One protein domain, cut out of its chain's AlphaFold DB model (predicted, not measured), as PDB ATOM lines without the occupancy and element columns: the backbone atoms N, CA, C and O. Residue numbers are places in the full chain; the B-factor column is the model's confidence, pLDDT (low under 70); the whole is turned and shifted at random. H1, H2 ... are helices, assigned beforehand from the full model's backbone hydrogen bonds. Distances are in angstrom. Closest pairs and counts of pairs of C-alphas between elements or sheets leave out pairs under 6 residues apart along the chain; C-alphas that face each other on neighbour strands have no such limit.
ATOM      1  N   VAL A  58     -13.512   5.965  20.536       62.12
ATOM      2  CA  VAL A  58     -14.329   7.007  21.173       62.12
ATOM      3  C   VAL A  58     -14.749   6.556  22.570       62.12
ATOM      4  O   VAL A  58     -14.707   7.362  23.491       62.12
ATOM      5  N   GLU A  59     -15.089   5.280  22.757       59.78
ATOM      6  CA  GLU A  59     -15.433   4.716  24.070       59.78
ATOM      7  C   GLU A  59     -14.249   4.771  25.041       59.78
ATOM      8  O   GLU A  59     -14.393   5.316  26.135       59.78
ATOM      9  N   ARG A  60     -13.050   4.356  24.608       68.31
ATOM     10  CA  ARG A  60     -11.816   4.521  25.397       68.31
ATOM     11  C   ARG A  60     -11.557   5.969  25.779       68.31
ATOM     12  O   ARG A  60     -11.192   6.245  26.920       68.31
ATOM     13  N   LEU A  61     -11.708   6.905  24.845       63.28
ATOM     14  CA  LEU A  61     -11.486   8.327  25.115       63.28
ATOM     15  C   LEU A  61     -12.520   8.877  26.109       63.28
ATOM     16  O   LEU A  61     -12.168   9.664  26.986       63.28
ATOM     17  N   LEU A  62     -13.779   8.437  26.022       60.41
ATOM     18  CA  LEU A  62     -14.824   8.794  26.986       60.41
ATOM     19  C   LEU A  62     -14.545   8.203  28.382       60.41
ATOM     20  O   LEU A  62     -14.708   8.895  29.388       60.41
ATOM     21  N   GLU A  63     -14.087   6.955  28.464       62.44
ATOM     22  CA  GLU A  63     -13.738   6.307  29.733       62.44
ATOM     23  C   GLU A  63     -12.514   6.949  30.387       62.44
ATOM     24  O   GLU A  63     -12.556   7.317  31.563       62.44
ATOM     25  N   THR A  64     -11.444   7.141  29.618       64.88
ATOM     26  CA  THR A  64     -10.167   7.660  30.126       64.88
ATOM     27  C   THR A  64     -10.208   9.155  30.438       64.88
ATOM     28  O   THR A  64      -9.611   9.580  31.426       64.88
ATOM     29  N   GLN A  65     -10.910   9.972  29.640       62.19
ATOM     30  CA  GLN A  65     -10.884  11.438  29.776       62.19
ATOM     31  C   GLN A  65     -12.160  12.040  30.383       62.19
ATOM     32  O   GLN A  65     -12.119  13.161  30.893       62.19
ATOM     33  N   LEU A  66     -13.305  11.346  30.334       61.22
ATOM     34  CA  LEU A  66     -14.628  11.932  30.611       61.22
ATOM     35  C   LEU A  66     -15.396  11.237  31.745       61.22
ATOM     36  O   LEU A  66     -16.629  11.243  31.765       61.22
ATOM     37  N   CYS A  67     -14.667  10.728  32.741       65.38
ATOM     38  CA  CYS A  67     -15.214  10.205  34.001       65.38
ATOM     39  C   CYS A  67     -16.292   9.124  33.811       65.38
ATOM     40  O   CYS A  67     -17.288   9.134  34.530       65.38
ATOM     41  N   GLY A  68     -16.125   8.227  32.835       63.94
ATOM     42  CA  GLY A  68     -17.070   7.127  32.617       63.94
ATOM     43  C   GLY A  68     -18.443   7.570  32.103       63.94
ATOM     44  O   GLY A  68     -19.439   6.894  32.357       63.94
ATOM     45  N   PHE A  69     -18.524   8.705  31.393       63.44
ATOM     46  CA  PHE A  69     -19.760   9.074  30.706       63.44
ATOM     47  C   PHE A  69     -20.100   7.981  29.691       63.44
ATOM     48  O   PHE A  69     -19.278   7.737  28.804       63.44
ATOM     49  N   PRO A  70     -21.280   7.337  29.792       59.53
ATOM     50  CA  PRO A  70     -21.609   6.238  28.901       59.53
ATOM     51  C   PRO A  70     -21.540   6.734  27.455       59.53
ATOM     52  O   PRO A  70     -21.929   7.890  27.199       59.53
ATOM     53  N   PRO A  71     -21.048   5.900  26.521       56.91
ATOM     54  CA  PRO A  71     -20.949   6.270  25.123       56.91
ATOM     55  C   PRO A  71     -22.285   6.755  24.578       56.91
ATOM     56  O   PRO A  71     -23.344   6.604  25.196       56.91
ATOM     57  N   TYR A  72     -22.239   7.406  23.416       52.88
ATOM     58  CA  TYR A  72     -23.424   7.948  22.753       52.88
ATOM     59  C   TYR A  72     -24.305   6.821  22.183       52.88
ATOM     60  O   TYR A  72     -24.775   6.894  21.052       52.88
ATOM     61  N   GLU A  73     -24.568   5.775  22.966       52.47
ATOM     62  CA  GLU A  73     -25.673   4.871  22.738       52.47
ATOM     63  C   GLU A  73     -26.946   5.699  22.604       52.47
ATOM     64  O   GLU A  73     -27.154   6.717  23.284       52.47
ATOM     65  N   ALA A  74     -27.819   5.259  21.705       52.44
ATOM     66  CA  ALA A  74     -29.148   5.812  21.563       52.44
ATOM     67  C   ALA A  74     -29.897   5.647  22.893       52.44
ATOM     68  O   ALA A  74     -30.594   4.656  23.110       52.44
ATOM     69  N   ARG A  75     -29.763   6.627  23.801       57.00
ATOM     70  CA  ARG A  75     -30.493   6.634  25.068       57.00
ATOM     71  C   ARG A  75     -31.958   6.480  24.727       57.00
ATOM     72  O   ARG A  75     -32.533   7.352  24.063       57.00
ATOM     73  N   LYS A  76     -32.552   5.373  25.177       53.22
ATOM     74  CA  LYS A  76     -33.989   5.139  25.084       53.22
ATOM     75  C   LYS A  76     -34.672   6.217  25.914       53.22
ATOM     76  O   LYS A  76     -34.827   6.119  27.126       53.22
ATOM     77  N   LEU A  77     -35.002   7.317  25.255       61.97
ATOM     78  CA  LEU A  77     -35.764   8.395  25.853       61.97
ATOM     79  C   LEU A  77     -37.141   7.845  26.171       61.97
ATOM     80  O   LEU A  77     -37.762   7.224  25.308       61.97
ATOM     81  N   ARG A  78     -37.614   8.080  27.398       58.75
ATOM     82  CA  ARG A  78     -38.971   7.681  27.772       58.75
ATOM     83  C   ARG A  78     -39.954   8.262  26.743       58.75
ATOM     84  O   ARG A  78     -39.840   9.453  26.422       58.75
ATOM     85  N   PRO A  79     -40.891   7.465  26.204       60.19
ATOM     86  CA  PRO A  79     -41.979   8.018  25.411       60.19
ATOM     87  C   PRO A  79     -42.770   9.005  26.284       60.19
ATOM     88  O   PRO A  79     -42.881   8.816  27.494       60.19
ATOM     89  N   GLY A  80     -43.262  10.094  25.688       74.38
ATOM     90  CA  GLY A  80     -43.979  11.151  26.418       74.38
ATOM     91  C   GLY A  80     -43.333  12.538  26.377       74.38
ATOM     92  O   GLY A  80     -43.814  13.459  27.035       74.38
ATOM     93  N   PHE A  81     -42.266  12.740  25.594       83.00
ATOM     94  CA  PHE A  81     -41.823  14.097  25.282       83.00
ATOM     95  C   PHE A  81     -42.768  14.749  24.269       83.00
ATOM     96  O   PHE A  81     -42.923  14.235  23.167       83.00
ATOM     97  N   GLN A  82     -43.317  15.916  24.611       85.38
ATOM     98  CA  GLN A  82     -44.145  16.713  23.706       85.38
ATOM     99  C   GLN A  82     -43.401  17.123  22.422       85.38
ATOM    100  O   GLN A  82     -43.941  16.977  21.336       85.38
ATOM    101  N   ASP A  83     -42.151  17.600  22.548       88.75
ATOM    102  CA  ASP A  83     -41.374  18.150  21.429       88.75
ATOM    103  C   ASP A  83     -39.930  17.628  21.392       88.75
ATOM    104  O   ASP A  83     -39.290  17.410  22.429       88.75
ATOM    105  N   ALA A  84     -39.330  17.620  20.195       89.44
ATOM    106  CA  ALA A  84     -37.898  17.368  19.998       89.44
ATOM    107  C   ALA A  84     -36.998  18.339  20.790       89.44
ATOM    108  O   ALA A  84     -35.902  17.986  21.228       89.44
ATOM    109  N   ILE A  85     -37.456  19.573  21.018       91.00
ATOM    110  CA  ILE A  85     -36.725  20.562  21.820       91.00
ATOM    111  C   ILE A  85     -36.659  20.128  23.291       91.00
ATOM    112  O   ILE A  85     -35.636  20.336  23.944       91.00
ATOM    113  N   MET A  86     -37.731  19.521  23.806       91.81
ATOM    114  CA  MET A  86     -37.779  19.005  25.173       91.81
ATOM    115  C   MET A  86     -36.846  17.807  25.336       91.81
ATOM    116  O   MET A  86     -36.089  17.763  26.301       91.81
ATOM    117  N   LYS A  87     -36.802  16.920  24.334       90.31
ATOM    118  CA  LYS A  87     -35.820  15.830  24.233       90.31
ATOM    119  C   LYS A  87     -34.374  16.347  24.295       90.31
ATOM    120  O   LYS A  87     -33.572  15.834  25.068       90.31
ATOM    121  N   ARG A  88     -34.040  17.416  23.559       90.19
ATOM    122  CA  ARG A  88     -32.700  18.042  23.634       90.19
ATOM    123  C   ARG A  88     -32.401  18.654  25.006       90.19
ATOM    124  O   ARG A  88     -31.261  18.613  25.447       90.19
ATOM    125  N   ASP A  89     -33.387  19.272  25.660       93.44
ATOM    126  CA  ASP A  89     -33.209  19.849  27.002       93.44
ATOM    127  C   ASP A  89     -33.017  18.762  28.067       93.44
ATOM    128  O   ASP A  89     -32.183  18.924  28.950       93.44
ATOM    129  N   TYR A  90     -33.727  17.638  27.938       91.06
ATOM    130  CA  TYR A  90     -33.553  16.461  28.786       91.06
ATOM    131  C   TYR A  90     -32.130  15.907  28.693       91.06
ATOM    132  O   TYR A  90     -31.452  15.810  29.709       91.06
ATOM    133  N   LEU A  91     -31.631  15.657  27.478       87.25
ATOM    134  CA  LEU A  91     -30.269  15.146  27.280       87.25
ATOM    135  C   LEU A  91     -29.203  16.068  27.892       87.25
ATOM    136  O   LEU A  91     -28.259  15.592  28.511       87.25
ATOM    137  N   LYS A  92     -29.384  17.392  27.799       91.56
ATOM    138  CA  LYS A  92     -28.486  18.362  28.450       91.56
ATOM    139  C   LYS A  92     -28.487  18.245  29.967       91.56
ATOM    140  O   LYS A  92     -27.439  18.402  30.578       91.56
ATOM    141  N   ARG A  93     -29.648  18.003  30.583       93.00
ATOM    142  CA  ARG A  93     -29.745  17.825  32.039       93.00
ATOM    143  C   ARG A  93     -29.014  16.570  32.482       93.00
ATOM    144  O   ARG A  93     -28.274  16.642  33.449       93.00
ATOM    145  N   GLU A  94     -29.159  15.482  31.736       89.81
ATOM    146  CA  GLU A  94     -28.447  14.233  32.008       89.81
ATOM    147  C   GLU A  94     -26.924  14.414  31.904       89.81
ATOM    148  O   GLU A  94     -26.187  14.042  32.812       89.81
ATOM    149  N   VAL A  95     -26.447  15.047  30.824       87.62
ATOM    150  CA  VAL A  95     -25.016  15.348  30.640       87.62
ATOM    151  C   VAL A  95     -24.513  16.263  31.757       87.62
ATOM    152  O   VAL A  95     -23.477  16.009  32.361       87.62
ATOM    153  N   SER A  96     -25.252  17.327  32.069       92.88
ATOM    154  CA  SER A  96     -24.875  18.262  33.128       92.88
ATOM    155  C   SER A  96     -24.884  17.626  34.515       92.88
ATOM    156  O   SER A  96     -24.073  18.040  35.336       92.88
ATOM    157  N   ALA A  97     -25.784  16.679  34.791       91.50
ATOM    158  CA  ALA A  97     -25.827  15.956  36.057       91.50
ATOM    159  C   ALA A  97     -24.584  15.076  36.210       91.50
ATOM    160  O   ALA A  97     -23.906  15.162  37.229       91.50
ATOM    161  N   HIS A  98     -24.222  14.339  35.157       87.69
ATOM    162  CA  HIS A  98     -23.034  13.491  35.146       87.69
ATOM    163  C   HIS A  98     -21.736  14.274  35.402       87.69
ATOM    164  O   HIS A  98     -20.927  13.904  36.242       87.69
ATOM    165  N   PHE A  99     -21.539  15.400  34.708       91.19
ATOM    166  CA  PHE A  99     -20.315  16.206  34.832       91.19
ATOM    167  C   PHE A  99     -20.366  17.260  35.951       91.19
ATOM    168  O   PHE A  99     -19.471  18.106  36.029       91.19
ATOM    169  N   SER A 100     -21.403  17.265  36.793       92.38
ATOM    170  CA  SER A 100     -21.607  18.314  37.801       92.38
ATOM    171  C   SER A 100     -20.454  18.383  38.808       92.38
ATOM    172  O   SER A 100     -19.872  19.456  38.990       92.38
ATOM    173  N   ASP A 101     -20.051  17.239  39.358       93.06
ATOM    174  CA  ASP A 101     -18.977  17.135  40.351       93.06
ATOM    175  C   ASP A 101     -17.614  17.524  39.781       93.06
ATOM    176  O   ASP A 101     -16.878  18.309  40.382       93.06
ATOM    177  N   LEU A 102     -17.286  17.034  38.583       91.88
ATOM    178  CA  LEU A 102     -16.033  17.377  37.912       91.88
ATOM    179  C   LEU A 102     -15.953  18.883  37.644       91.88
ATOM    180  O   LEU A 102     -14.952  19.529  37.957       91.88
ATOM    181  N   ARG A 103     -17.032  19.476  37.115       93.81
ATOM    182  CA  ARG A 103     -17.086  20.921  36.872       93.81
ATOM    183  C   ARG A 103     -17.013  21.718  38.167       93.81
ATOM    184  O   ARG A 103     -16.446  22.809  38.141       93.81
ATOM    185  N   LEU A 104     -17.576  21.227  39.269       95.56
ATOM    186  CA  LEU A 104     -17.474  21.879  40.573       95.56
ATOM    187  C   LEU A 104     -16.016  21.911  41.050       95.56
ATOM    188  O   LEU A 104     -15.506  22.991  41.352       95.56
ATOM    189  N   ARG A 105     -15.325  20.763  41.013       95.81
ATOM    190  CA  ARG A 105     -13.907  20.628  41.396       95.81
ATOM    191  C   ARG A 105     -12.999  21.522  40.547       95.81
ATOM    192  O   ARG A 105     -12.232  22.315  41.089       95.81
ATOM    193  N   LEU A 106     -13.141  21.476  39.221       95.44
ATOM    194  CA  LEU A 106     -12.340  22.310  38.318       95.44
ATOM    195  C   LEU A 106     -12.634  23.806  38.488       95.44
ATOM    196  O   LEU A 106     -11.726  24.631  38.407       95.44
ATOM    197  N   ASN A 107     -13.892  24.183  38.744       96.25
ATOM    198  CA  ASN A 107     -14.229  25.582  39.006       96.25
ATOM    199  C   ASN A 107     -13.668  26.081  40.336       96.25
ATOM    200  O   ASN A 107     -13.335  27.263  40.402       96.25
ATOM    201  N   ALA A 108     -13.564  25.223  41.354       97.31
ATOM    202  CA  ALA A 108     -12.887  25.570  42.597       97.31
ATOM    203  C   ALA A 108     -11.418  25.900  42.303       97.31
ATOM    204  O   ALA A 108     -11.000  27.026  42.541       97.31
ATOM    205  N   ILE A 109     -10.687  24.991  41.641       97.44
ATOM    206  CA  ILE A 109      -9.276  25.197  41.257       97.44
ATOM    207  C   ILE A 109      -9.102  26.490  40.455       97.44
ATOM    208  O   ILE A 109      -8.287  27.338  40.813       97.44
ATOM    209  N   ARG A 110      -9.912  26.684  39.409       96.62
ATOM    210  CA  ARG A 110      -9.842  27.856  38.526       96.62
ATOM    211  C   ARG A 110     -10.063  29.186  39.255       96.62
ATOM    212  O   ARG A 110      -9.468  30.187  38.869       96.62
ATOM    213  N   LYS A 111     -10.954  29.222  40.251       96.44
ATOM    214  CA  LYS A 111     -11.324  30.444  40.989       96.44
ATOM    215  C   LYS A 111     -10.487  30.682  42.250       96.44
ATOM    216  O   LYS A 111     -10.692  31.696  42.910       96.44
ATOM    217  N   ASN A 112      -9.576  29.777  42.593       97.50
ATOM    218  CA  ASN A 112      -8.714  29.936  43.756       97.50
ATOM    219  C   ASN A 112      -7.656  31.022  43.509       97.50
ATOM    220  O   ASN A 112      -7.075  31.095  42.430       97.50
ATOM    221  N   ASN A 113      -7.360  31.832  44.527       96.25
ATOM    222  CA  ASN A 113      -6.296  32.847  44.464       96.25
ATOM    223  C   ASN A 113      -4.964  32.370  45.066       96.25
ATOM    224  O   ASN A 113      -3.938  32.993  44.833       96.25
ATOM    225  N   ILE A 114      -4.985  31.270  45.824       97.94
ATOM    226  CA  ILE A 114      -3.818  30.712  46.527       97.94
ATOM    227  C   ILE A 114      -2.952  29.864  45.579       97.94
ATOM    228  O   ILE A 114      -1.745  29.754  45.758       97.94
ATOM    229  N   LEU A 115      -3.571  29.251  44.564       96.75
ATOM    230  CA  LEU A 115      -2.889  28.334  43.653       96.75
ATOM    231  C   LEU A 115      -2.048  29.079  42.599       96.75
ATOM    232  O   LEU A 115      -2.455  30.154  42.135       96.75
ATOM    233  N   PRO A 116      -0.938  28.475  42.130       97.88
ATOM    234  CA  PRO A 116      -0.167  28.984  41.000       97.88
ATOM    235  C   PRO A 116      -1.031  29.215  39.755       97.88
ATOM    236  O   PRO A 116      -2.065  28.574  39.543       97.88
ATOM    237  N   ARG A 117      -0.614  30.157  38.900       96.94
ATOM    238  CA  ARG A 117      -1.352  30.488  37.670       96.94
ATOM    239  C   ARG A 117      -1.422  29.309  36.698       96.94
ATOM    240  O   ARG A 117      -2.492  29.047  36.167       96.94
ATOM    241  N   GLU A 118      -0.343  28.545  36.579       96.81
ATOM    242  CA  GLU A 118      -0.259  27.368  35.706       96.81
ATOM    243  C   GLU A 118      -1.356  26.338  36.007       96.81
ATOM    244  O   GLU A 118      -2.068  25.896  35.107       96.81
ATOM    245  N   THR A 119      -1.588  26.020  37.285       94.88
ATOM    246  CA  THR A 119      -2.646  25.083  37.697       94.88
ATOM    247  C   THR A 119      -4.044  25.603  37.341       94.88
ATOM    248  O   THR A 119      -4.931  24.831  36.971       94.88
ATOM    249  N   ARG A 120      -4.257  26.923  37.420       96.94
ATOM    250  CA  ARG A 120      -5.533  27.571  37.065       96.94
ATOM    251  C   ARG A 120      -5.761  27.588  35.557       96.94
ATOM    252  O   ARG A 120      -6.892  27.375  35.106       96.94
ATOM    253  N   ASP A 121      -4.696  27.799  34.792       95.25
ATOM    254  CA  ASP A 121      -4.715  27.759  33.333       95.25
ATOM    255  C   ASP A 121      -5.017  26.327  32.856       95.25
ATOM    256  O   ASP A 121      -5.943  26.125  32.067       95.25
ATOM    257  N   MET A 122      -4.375  25.313  33.452       93.19
ATOM    258  CA  MET A 122      -4.669  23.896  33.201       93.19
ATOM    259  C   MET A 122      -6.125  23.525  33.515       93.19
ATOM    260  O   MET A 122      -6.796  22.898  32.693       93.19
ATOM    261  N   ALA A 123      -6.662  23.959  34.659       92.94
ATOM    262  CA  ALA A 123      -8.068  23.728  34.997       92.94
ATOM    263  C   ALA A 123      -9.027  24.423  34.012       92.94
ATOM    264  O   ALA A 123     -10.107  23.908  33.717       92.94
ATOM    265  N   SER A 124      -8.641  25.584  33.477       92.56
ATOM    266  CA  SER A 124      -9.424  26.296  32.462       92.56
ATOM    267  C   SER A 124      -9.440  25.545  31.129       92.56
ATOM    268  O   SER A 124     -10.511  25.412  30.530       92.56
ATOM    269  N   LEU A 125      -8.297  24.989  30.711       92.38
ATOM    270  CA  LEU A 125      -8.194  24.122  29.533       92.38
ATOM    271  C   LEU A 125      -9.039  22.851  29.698       92.38
ATOM    272  O   LEU A 125      -9.811  22.509  28.804       92.38
ATOM    273  N   GLN A 126      -8.982  22.206  30.867       89.25
ATOM    274  CA  GLN A 126      -9.810  21.033  31.174       89.25
ATOM    275  C   GLN A 126     -11.309  21.364  31.171       89.25
ATOM    276  O   GLN A 126     -12.116  20.609  30.645       89.25
ATOM    277  N   ILE A 127     -11.727  22.519  31.701       90.00
ATOM    278  CA  ILE A 127     -13.138  22.939  31.629       90.00
ATOM    279  C   ILE A 127     -13.592  23.156  30.178       90.00
ATOM    280  O   ILE A 127     -14.775  22.936  29.885       90.00
ATOM    281  N   ALA A 128     -12.692  23.624  29.310       88.50
ATOM    282  CA  ALA A 128     -12.960  23.877  27.899       88.50
ATOM    283  C   ALA A 128     -13.019  22.589  27.061       88.50
ATOM    284  O   ALA A 128     -13.776  22.556  26.092       88.50
ATOM    285  N   SER A 129     -12.285  21.537  27.446       87.50
ATOM    286  CA  SER A 129     -12.334  20.230  26.775       87.50
ATOM    287  C   SER A 129     -13.608  19.436  27.086       87.50
ATOM    288  O   SER A 129     -14.014  18.588  26.292       87.50
ATOM    289  N   LEU A 130     -14.281  19.722  28.208       85.56
ATOM    290  CA  LEU A 130     -15.544  19.070  28.560       85.56
ATOM    291  C   LEU A 130     -16.645  19.305  27.513       85.56
ATOM    292  O   LEU A 130     -16.731  20.382  26.913       85.56
ATOM    293  N   PRO A 131     -17.584  18.349  27.352       88.19
ATOM    294  CA  PRO A 131     -18.656  18.473  26.378       88.19
ATOM    295  C   PRO A 131     -19.481  19.731  26.644       88.19
ATOM    296  O   PRO A 131     -19.899  20.000  27.772       88.19
ATOM    297  N   ARG A 132     -19.781  20.494  25.589       87.75
ATOM    298  CA  ARG A 132     -20.471  21.796  25.676       87.75
ATOM    299  C   ARG A 132     -21.778  21.747  26.470       87.75
ATOM    300  O   ARG A 132     -22.121  22.701  27.171       87.75
ATOM    301  N   ASP A 133     -22.529  20.661  26.326       89.50
ATOM    302  CA  ASP A 133     -23.831  20.482  26.967       89.50
ATOM    303  C   ASP A 133     -23.740  20.092  28.456       89.50
ATOM    304  O   ASP A 133     -24.760  20.131  29.140       89.50
ATOM    305  N   SER A 134     -22.533  19.856  28.992       90.25
ATOM    306  CA  SER A 134     -22.285  19.730  30.442       90.25
ATOM    307  C   SER A 134     -22.493  21.033  31.218       90.25
ATOM    308  O   SER A 134     -22.614  21.024  32.441       90.25
ATOM    309  N   ASN A 135     -22.506  22.181  30.534       92.19
ATOM    310  CA  ASN A 135     -22.644  23.466  31.200       92.19
ATOM    311  C   ASN A 135     -24.090  23.710  31.669       92.19
ATOM    312  O   ASN A 135     -24.990  23.939  30.853       92.19
ATOM    313  N   TRP A 136     -24.276  23.784  32.991       93.31
ATOM    314  CA  TRP A 136     -25.561  24.035  33.648       93.31
ATOM    315  C   TRP A 136     -26.279  25.301  33.149       93.31
ATOM    316  O   TRP A 136     -27.506  25.317  33.058       93.31
ATOM    317  N   THR A 137     -25.552  26.341  32.717       94.94
ATOM    318  CA  THR A 137     -26.137  27.592  32.189       94.94
ATOM    319  C   THR A 137     -27.007  27.371  30.938       94.94
ATOM    320  O   THR A 137     -27.888  28.180  30.615       94.94
ATOM    321  N   ARG A 138     -26.781  26.274  30.202       94.06
ATOM    322  CA  ARG A 138     -27.520  25.944  28.972       94.06
ATOM    323  C   ARG A 138     -28.886  25.321  29.239       94.06
ATOM    324  O   ARG A 138     -29.731  25.350  28.338       94.06
ATOM    325  N   ILE A 139     -29.105  24.781  30.433       94.12
ATOM    326  CA  ILE A 139     -30.380  24.184  30.828       94.12
ATOM    327  C   ILE A 139     -31.430  25.292  30.914       94.12
ATOM    328  O   ILE A 139     -31.184  26.369  31.463       94.12
TER     329      ILE A 139
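AT A GLANCE: This is residues 58 to 139 of the 215 residues of an uncharacterized protein of Opisthorchis felineus (UniProt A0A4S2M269). Two helices, H3 and H4, form a helical hairpin at one end of a long, flat model, and H2 meets the start of H3 end to end and makes the other half of the length. H1 sits off to one side, joined to the far end of H2 by a long loop, while the tail after H4, residues 130 to 139, comes back beside H2. The turn of the hairpin sticks out, with residues 113 to 118 standing free. The printed part has 82 residues with four named helices, H1 H2 H3 H4 along the chain, and no named strand; its class is all helix. It is loose, with a radius of gyration of the C-alphas of 15.2 A, and spans 49 by 28 by 15 A.

HOW THE PARTS SIT: H1, residues 58 to 65, is apart from H2, residues 84 to 98. H1 is also apart from H3, residues 100 to 111, and from H4, residues 117 to 129. H2 and H3 meet only through their link, and H2 and H4 are apart. H3 and H4 touch and form a hairpin; their closest C-alphas, those of Arg 110 and Arg 120, are 4.6 A apart. Their lines stand at a shallow tilt of 32 degrees and they run opposite ways. In H1, H2, H3 and H4 every O i to N i+4 pair is within hydrogen-bond range.

IN THESE COORDINATES: H1 begins at C-alpha 58, (-14.329, 7.007, 21.173), and measures 10.3 A from first to last C-alpha. H2 measures 21.6 A, H3 16.2 A and H4 18.6 A, ending at C-alpha 129, (-12.334, 20.230, 26.775).

THE WHOLE: The C-alphas farthest apart, those of Gly 80 and Pro 116, are 49.5 A apart. The printed part has no cut. The link from H1 to H2, 18 residues, is long. Residues 58 to 79 have pLDDT under 70.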